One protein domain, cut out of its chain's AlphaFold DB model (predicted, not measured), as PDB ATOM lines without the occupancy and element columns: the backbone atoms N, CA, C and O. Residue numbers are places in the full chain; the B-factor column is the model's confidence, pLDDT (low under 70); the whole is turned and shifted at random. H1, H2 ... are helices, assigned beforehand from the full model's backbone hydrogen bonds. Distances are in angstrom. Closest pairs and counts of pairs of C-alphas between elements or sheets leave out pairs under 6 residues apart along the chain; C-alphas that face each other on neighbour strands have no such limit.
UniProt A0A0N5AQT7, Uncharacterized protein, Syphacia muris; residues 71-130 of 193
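AT A GLANCE: This is residues 71 to 130 of the 193 residues of an uncharacterized protein of Syphacia muris (UniProt A0A0N5AQT7). One long helix, H1, makes one side of a loose, open arrangement; a long link folds back from its end to two shorter helices, H2 and H3, which make a V whose corner comes near the middle of H1. The last residues of H1 with the start of the link, residues 89 to 95, and most of H3 with the tail, residues 121 to 130, stick out free. The printed part has 60 residues with three named helices in the order H1, H2, H3 and no named strand, and its class is all helix. It is loose, with a radius of gyration of the C-alphas of 13.7 A, and elongated, spanning 41 by 24 by 17 A.

IN THESE COORDINATES: Find C-alpha 71 at (96.371, 37.842, 16.393); from there H1, residues 71 to 93, runs 32.8 A to C-alpha 93 at (65.882, 25.916, 18.737). Look next at residues 107 to 114 for H2. H3, residues 116 to 128, runs 18.5 A and ends at C-alpha 128, at (88.941, 58.536, 15.517).

HOW THE PARTS SIT: Start from H1: it is close to H2 but not clearly touching, the closest C-alphas being those of Gln 81 and Leu 112, 7.3 A apart. Their lines stand at a steep tilt of 69 degrees, only just short of about perpendicular, opposite ways. H1 and H3 are also close but not clearly touching, with the C-alphas of Leu 77 and Pro 116 closest at 7.0 A, at a steep tilt of 62 degrees, opposite ways. H2 and H3 touch, H3 with residues 118 to 119 alone; the closest C-alphas, of Ala 111 and Ile 119, are 6.7 A apart, and the tilt is a steep 49 degrees, opposite ways. In H1, H2 and H3 every O i to N i+4 pair is within hydrogen-bond range.

THE WHOLE: Look at Gly 95 and Gln 130 for the two C-alphas farthest apart, 42.1 A. The printed part has no cut; the link from H1 to H2, residues 94 to 106, is long, and that from H2 to H3 is tight. The mean pLDDT of the printed part is 73.1, and it is under 70 at residues 71 to 72, 95, 97 to 104, 116 and 126 to 130.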
ATOM      1  N   LYS A  71      96.675  39.225  15.963       56.84
ATOM      2  CA  LYS A  71      96.371  37.842  16.393       56.84
ATOM      3  C   LYS A  71      95.251  37.762  17.430       56.84
ATOM      4  O   LYS A  71      94.519  36.776  17.458       56.84
ATOM      5  N   GLY A  72      95.149  38.760  18.311       63.44
ATOM      6  CA  GLY A  72      94.050  38.851  19.275       63.44
ATOM      7  C   GLY A  72      92.730  39.121  18.562       63.44
ATOM      8  O   GLY A  72      91.749  38.419  18.796       63.44
ATOM      9  N   PHE A  73      92.769  40.058  17.617       70.44
ATOM     10  CA  PHE A  73      91.639  40.434  16.789       70.44
ATOM     11  C   PHE A  73      91.089  39.262  15.972       70.44
ATOM     12  O   PHE A  73      89.896  39.003  16.023       70.44
ATOM     13  N   GLU A  74      91.937  38.503  15.271       72.50
ATOM     14  CA  GLU A  74      91.495  37.354  14.462       72.50
ATOM     15  C   GLU A  74      90.772  36.287  15.307       72.50
ATOM     16  O   GLU A  74      89.730  35.761  14.913       72.50
ATOM     17  N   LYS A  75      91.272  36.026  16.520       78.38
ATOM     18  CA  LYS A  75      90.648  35.093  17.469       78.38
ATOM     19  C   LYS A  75      89.328  35.629  18.030       78.38
ATOM     20  O   LYS A  75      88.381  34.865  18.216       78.38
ATOM     21  N   GLU A  76      89.269  36.919  18.343       78.94
ATOM     22  CA  GLU A  76      88.048  37.576  18.812       78.94
ATOM     23  C   GLU A  76      86.983  37.630  17.710       78.94
ATOM     24  O   GLU A  76      85.814  37.356  17.974       78.94
ATOM     25  N   LEU A  77      87.398  37.836  16.460       80.56
ATOM     26  CA  LEU A  77      86.553  37.795  15.274       80.56
ATOM     27  C   LEU A  77      85.899  36.424  15.087       80.56
ATOM     28  O   LEU A  77      84.683  36.326  14.918       80.56
ATOM     29  N   GLU A  78      86.695  35.355  15.165       81.50
ATOM     30  CA  GLU A  78      86.199  33.978  15.094       81.50
ATOM     31  C   GLU A  78      85.249  33.677  16.265       81.50
ATOM     32  O   GLU A  78      84.182  33.079  16.084       81.50
ATOM     33  N   ALA A  79      85.589  34.138  17.474       84.50
ATOM     34  CA  ALA A  79      84.729  33.994  18.642       84.50
ATOM     35  C   ALA A  79      83.390  34.726  18.461       84.50
ATOM     36  O   ALA A  79      82.347  34.178  18.825       84.50
ATOM     37  N   GLN A  80      83.397  35.915  17.857       82.56
ATOM     38  CA  GLN A  80      82.205  36.711  17.580       82.56
ATOM     39  C   GLN A  80      81.333  36.061  16.499       82.56
ATOM     40  O   GLN A  80      80.121  35.939  16.683       82.56
ATOM     41  N   GLN A  81      81.937  35.547  15.422       82.19
ATOM     42  CA  GLN A  81      81.242  34.757  14.397       82.19
ATOM     43  C   GLN A  81      80.584  33.513  15.005       82.19
ATOM     44  O   GLN A  81      79.404  33.233  14.769       82.19
ATOM     45  N   LYS A  82      81.316  32.788  15.855       85.94
ATOM     46  CA  LYS A  82      80.811  31.604  16.556       85.94
ATOM     47  C   LYS A  82      79.703  31.953  17.548       85.94
ATOM     48  O   LYS A  82      78.716  31.225  17.646       85.94
ATOM     49  N   ALA A  83      79.831  33.058  18.277       83.25
ATOM     50  CA  ALA A  83      78.795  33.545  19.180       83.25
ATOM     51  C   ALA A  83      77.520  33.917  18.413       83.25
ATOM     52  O   ALA A  83      76.431  33.523  18.825       83.25
ATOM     53  N   PHE A  84      77.647  34.588  17.267       83.00
ATOM     54  CA  PHE A  84      76.518  34.942  16.410       83.00
ATOM     55  C   PHE A  84      75.831  33.703  15.805       83.00
ATOM     56  O   PHE A  84      74.599  33.614  15.786       83.00
ATOM     57  N   GLN A  85      76.599  32.694  15.387       83.31
ATOM     58  CA  GLN A  85      76.041  31.408  14.958       83.31
ATOM     59  C   GLN A  85      75.267  30.733  16.100       83.31
ATOM     60  O   GLN A  85      74.137  30.285  15.908       83.31
ATOM     61  N   ARG A  86      75.834  30.689  17.312       85.19
ATOM     62  CA  ARG A  86      75.146  30.132  18.486       85.19
ATOM     63  C   ARG A  86      73.878  30.908  18.823       85.19
ATOM     64  O   ARG A  86      72.871  30.289  19.141       85.19
ATOM     65  N   PHE A  87      73.912  32.232  18.716       83.69
ATOM     66  CA  PHE A  87      72.762  33.101  18.938       83.69
ATOM     67  C   PHE A  87      71.622  32.792  17.960       83.69
ATOM     68  O   PHE A  87      70.511  32.489  18.387       83.69
ATOM     69  N   THR A  88      71.903  32.776  16.656       77.00
ATOM     70  CA  THR A  88      70.895  32.459  15.628       77.00
ATOM     71  C   THR A  88      70.369  31.024  15.740       77.00
ATOM     72  O   THR A  88      69.168  30.799  15.599       77.00
ATOM     73  N   THR A  89      71.236  30.062  16.068       80.50
ATOM     74  CA  THR A  89      70.843  28.660  16.297       80.50
ATOM     75  C   THR A  89      69.951  28.532  17.531       80.50
ATOM     76  O   THR A  89      68.942  27.838  17.486       80.50
ATOM     77  N   SER A  90      70.281  29.245  18.613       79.44
ATOM     78  CA  SER A  90      69.501  29.252  19.853       79.44
ATOM     79  C   SER A  90      68.116  29.863  19.667       79.44
ATOM     80  O   SER A  90      67.169  29.378  20.276       79.44
ATOM     81  N   LEU A  91      67.980  30.902  18.837       77.12
ATOM     82  CA  LEU A  91      66.671  31.449  18.464       77.12
ATOM     83  C   LEU A  91      65.828  30.415  17.709       77.12
ATOM     84  O   LEU A  91      64.652  30.237  18.017       77.12
ATOM     85  N   ASN A  92      66.440  29.694  16.764       75.31
ATOM     86  CA  ASN A  92      65.757  28.655  15.997       75.31
ATOM     87  C   ASN A  92      65.321  27.464  16.874       75.31
ATOM     88  O   ASN A  92      64.213  26.966  16.703       75.31
ATOM     89  N   ASP A  93      66.158  27.041  17.827       78.06
ATOM     90  CA  ASP A  93      65.882  25.916  18.737       78.06
ATOM     91  C   ASP A  93      64.791  26.245  19.774       78.06
ATOM     92  O   ASP A  93      63.933  25.419  20.074       78.06
ATOM     93  N   LEU A  94      64.742  27.494  20.255       78.31
ATOM     94  CA  LEU A  94      63.653  27.976  21.115       78.31
ATOM     95  C   LEU A  94      62.341  28.237  20.351       78.31
ATOM     96  O   LEU A  94      61.354  28.649  20.962       78.31
ATOM     97  N   GLY A  95      62.319  28.067  19.025       68.88
ATOM     98  CA  GLY A  95      61.178  28.443  18.189       68.88
ATOM     99  C   GLY A  95      60.889  29.950  18.192       68.88
ATOM    100  O   GLY A  95      59.854  30.380  17.679       68.88
ATOM    101  N   ILE A  96      61.798  30.768  18.741       71.94
ATOM    102  CA  ILE A  96      61.726  32.224  18.671       71.94
ATOM    103  C   ILE A  96      62.186  32.595  17.272       71.94
ATOM    104  O   ILE A  96      63.362  32.843  17.004       71.94
ATOM    105  N   ARG A  97      61.224  32.625  16.351       65.25
ATOM    106  CA  ARG A  97      61.433  33.280  15.069       65.25
ATOM    107  C   ARG A  97      61.823  34.729  15.387       65.25
ATOM    108  O   ARG A  97      61.048  35.403  16.069       65.25
ATOM    109  N   PRO A  98      63.006  35.206  14.963       64.75
ATOM    110  CA  PRO A  98      63.370  36.594  15.187       64.75
ATOM    111  C   PRO A  98      62.242  37.507  14.670       64.75
ATOM    112  O   PRO A  98      61.619  37.180  13.654       64.75
ATOM    113  N   PRO A  99      61.956  38.635  15.348       59.06
ATOM    114  CA  PRO A  99      60.875  39.544  14.950       59.06
ATOM    115  C   PRO A  99      61.136  40.187  13.580       59.06
ATOM    116  O   PRO A  99      60.244  40.764  12.968       59.06
ATOM    117  N   PHE A 100      62.366  40.065  13.085       64.94
ATOM    118  CA  PHE A 100      62.749  40.368  11.724       64.94
ATOM    119  C   PHE A 100      62.721  39.083  10.881       64.94
ATOM    120  O   PHE A 100      63.272  38.058  11.299       64.94
ATOM    121  N   PRO A 101      62.119  39.106   9.676       61.50
ATOM    122  CA  PRO A 101      62.264  37.997   8.744       61.50
ATOM    123  C   PRO A 101      63.758  37.718   8.540       61.50
ATOM    124  O   PRO A 101      64.551  38.649   8.474       61.50
ATOM    125  N   ILE A 102      64.152  36.445   8.442       60.66
ATOM    126  CA  ILE A 102      65.561  36.015   8.284       60.66
ATOM    127  C   ILE A 102      66.254  36.748   7.115       60.66
ATOM    128  O   ILE A 102      67.462  36.958   7.114       60.66
ATOM    129  N   ASN A 103      65.456  37.194   6.148       63.84
ATOM    130  CA  ASN A 103      65.832  37.925   4.944       63.84
ATOM    131  C   ASN A 103      66.007  39.447   5.165       63.84
ATOM    132  O   ASN A 103      66.411  40.146   4.243       63.84
ATOM    133  N   VAL A 104      65.675  39.972   6.344       67.06
ATOM    134  CA  VAL A 104      65.758  41.394   6.721       67.06
ATOM    135  C   VAL A 104      66.491  41.487   8.052       67.06
ATOM    136  O   VAL A 104      65.970  41.921   9.076       67.06
ATOM    137  N   LEU A 105      67.724  41.000   8.048       71.62
ATOM    138  CA  LEU A 105      68.601  41.138   9.191       71.62
ATOM    139  C   LEU A 105      68.981  42.626   9.344       71.62
ATOM    140  O   LEU A 105      69.339  43.253   8.343       71.62
ATOM    141  N   PRO A 106      68.916  43.211  10.557       76.81
ATOM    142  CA  PRO A 106      69.375  44.575  10.794       76.81
ATOM    143  C   PRO A 106      70.781  44.796  10.211       76.81
ATOM    144  O   PRO A 106      71.616  43.893  10.334       76.81
ATOM    145  N   PRO A 107      71.089  45.972   9.628       71.62
ATOM    146  CA  PRO A 107      72.356  46.212   8.930       71.62
ATOM    147  C   PRO A 107      73.599  45.851   9.749       71.62
ATOM    148  O   PRO A 107      74.554  45.304   9.207       71.62
ATOM    149  N   PHE A 108      73.565  46.080  11.067       78.44
ATOM    150  CA  PHE A 108      74.672  45.733  11.959       78.44
ATOM    151  C   PHE A 108      74.887  44.215  12.067       78.44
ATOM    152  O   PHE A 108      76.013  43.737  12.014       78.44
ATOM    153  N   LEU A 109      73.818  43.421  12.156       77.56
ATOM    154  CA  LEU A 109      73.929  41.963  12.206       77.56
ATOM    155  C   LEU A 109      74.289  41.389  10.825       77.56
ATOM    156  O   LEU A 109      75.035  40.415  10.747       77.56
ATOM    157  N   ALA A 110      73.811  42.006   9.738       75.50
ATOM    158  CA  ALA A 110      74.178  41.631   8.370       75.50
ATOM    159  C   ALA A 110      75.660  41.890   8.075       75.50
ATOM    160  O   ALA A 110      76.335  41.044   7.489       75.50
ATOM    161  N   ALA A 111      76.197  43.017   8.541       72.88
ATOM    162  CA  ALA A 111      77.614  43.318   8.405       72.88
ATOM    163  C   ALA A 111      78.492  42.362   9.235       72.88
ATOM    164  O   ALA A 111      79.544  41.957   8.749       72.88
ATOM    165  N   LEU A 112      78.039  41.892  10.408       72.31
ATOM    166  CA  LEU A 112      78.740  40.825  11.146       72.31
ATOM    167  C   LEU A 112      78.784  39.493  10.381       72.31
ATOM    168  O   LEU A 112      79.762  38.758  10.504       72.31
ATOM    169  N   GLN A 113      77.751  39.181   9.590       75.06
ATOM    170  CA  GLN A 113      77.734  37.982   8.745       75.06
ATOM    171  C   GLN A 113      78.649  38.104   7.520       75.06
ATOM    172  O   GLN A 113      79.283  37.123   7.140       75.06
ATOM    173  N   GLN A 114      78.689  39.275   6.879       74.38
ATOM    174  CA  GLN A 114      79.419  39.471   5.623       74.38
ATOM    175  C   GLN A 114      80.888  39.829   5.840       74.38
ATOM    176  O   GLN A 114      81.765  39.272   5.182       74.38
ATOM    177  N   ASN A 115      81.161  40.785   6.728       73.56
ATOM    178  CA  ASN A 115      82.507  41.257   7.002       73.56
ATOM    179  C   ASN A 115      82.579  41.936   8.382       73.56
ATOM    180  O   ASN A 115      82.414  43.156   8.498       73.56
ATOM    181  N   PRO A 116      82.865  41.170   9.444       67.31
ATOM    182  CA  PRO A 116      82.927  41.725  10.790       67.31
ATOM    183  C   PRO A 116      84.074  42.743  10.978       67.31
ATOM    184  O   PRO A 116      83.982  43.610  11.848       67.31
ATOM    185  N   LEU A 117      85.099  42.742  10.112       76.06
ATOM    186  CA  LEU A 117      86.156  43.762  10.114       76.06
ATOM    187  C   LEU A 117      85.637  45.142   9.674       76.06
ATOM    188  O   LEU A 117      86.139  46.164  10.137       76.06
ATOM    189  N   THR A 118      84.612  45.203   8.819       73.50
ATOM    190  CA  THR A 118      84.014  46.475   8.381       73.50
ATOM    191  C   THR A 118      83.353  47.215   9.541       73.50
ATOM    192  O   THR A 118      83.517  48.428   9.648       73.50
ATOM    193  N   ILE A 119      82.676  46.500  10.448       74.25
ATOM    194  CA  ILE A 119      82.103  47.108  11.659       74.25
ATOM    195  C   ILE A 119      83.202  47.632  12.566       74.25
ATOM    196  O   ILE A 119      83.087  48.741  13.076       74.25
ATOM    197  N   HIS A 120      84.278  46.868  12.736       72.31
ATOM    198  CA  HIS A 120      85.414  47.331  13.519       72.31
ATOM    199  C   HIS A 120      86.020  48.599  12.936       72.31
ATOM    200  O   HIS A 120      86.212  49.555  13.676       72.31
ATOM    201  N   GLN A 121      86.254  48.652  11.623       77.56
ATOM    202  CA  GLN A 121      86.756  49.865  10.981       77.56
ATOM    203  C   GLN A 121      85.782  51.034  11.110       77.56
ATOM    204  O   GLN A 121      86.228  52.156  11.319       77.56
ATOM    205  N   GLN A 122      84.472  50.796  11.030       76.94
ATOM    206  CA  GLN A 122      83.475  51.840  11.246       76.94
ATOM    207  C   GLN A 122      83.491  52.342  12.696       76.94
ATOM    208  O   GLN A 122      83.525  53.550  12.902       76.94
ATOM    209  N   LEU A 123      83.551  51.449  13.692       75.19
ATOM    210  CA  LEU A 123      83.689  51.827  15.101       75.19
ATOM    211  C   LEU A 123      84.991  52.595  15.349       75.19
ATOM    212  O   LEU A 123      84.953  53.659  15.955       75.19
ATOM    213  N   LEU A 124      86.119  52.099  14.833       78.19
ATOM    214  CA  LEU A 124      87.420  52.765  14.928       78.19
ATOM    215  C   LEU A 124      87.401  54.141  14.254       78.19
ATOM    216  O   LEU A 124      87.914  55.103  14.817       78.19
ATOM    217  N   SER A 125      86.761  54.263  13.089       70.56
ATOM    218  CA  SER A 125      86.602  55.539  12.380       70.56
ATOM    219  C   SER A 125      85.735  56.519  13.171       70.56
ATOM    220  O   SER A 125      86.064  57.697  13.239       70.56
ATOM    221  N   MET A 126      84.671  56.044  13.825       67.44
ATOM    222  CA  MET A 126      83.828  56.869  14.695       67.44
ATOM    223  C   MET A 126      84.568  57.314  15.961       67.44
ATOM    224  O   MET A 126      84.420  58.458  16.380       67.44
ATOM    225  N   THR A 127      85.407  56.454  16.549       61.09
ATOM    226  CA  THR A 127      86.257  56.838  17.688       61.09
ATOM    227  C   THR A 127      87.398  57.768  17.279       61.09
ATOM    228  O   THR A 127      87.781  58.636  18.052       61.09
ATOM    229  N   ALA A 128      87.910  57.647  16.050       57.47
ATOM    230  CA  ALA A 128      88.941  58.536  15.517       57.47
ATOM    231  C   ALA A 128      88.387  59.931  15.176       57.47
ATOM    232  O   ALA A 128      89.089  60.926  15.339       57.47
ATOM    233  N   GLN A 129      87.116  60.024  14.773       54.84
ATOM    234  CA  GLN A 129      86.421  61.293  14.518       54.84
ATOM    235  C   GLN A 129      86.137  62.113  15.786       54.84
ATOM    236  O   GLN A 129      85.849  63.298  15.676       54.84
ATOM    237  N   GLN A 130      86.246  61.526  16.983       50.78
ATOM    238  CA  GLN A 130      86.172  62.263  18.253       50.78
ATOM    239  C   GLN A 130      87.545  62.767  18.734       50.78
ATOM    240  O   GLN A 130      87.624  63.440  19.759       50.78
TER     241      GLN A 130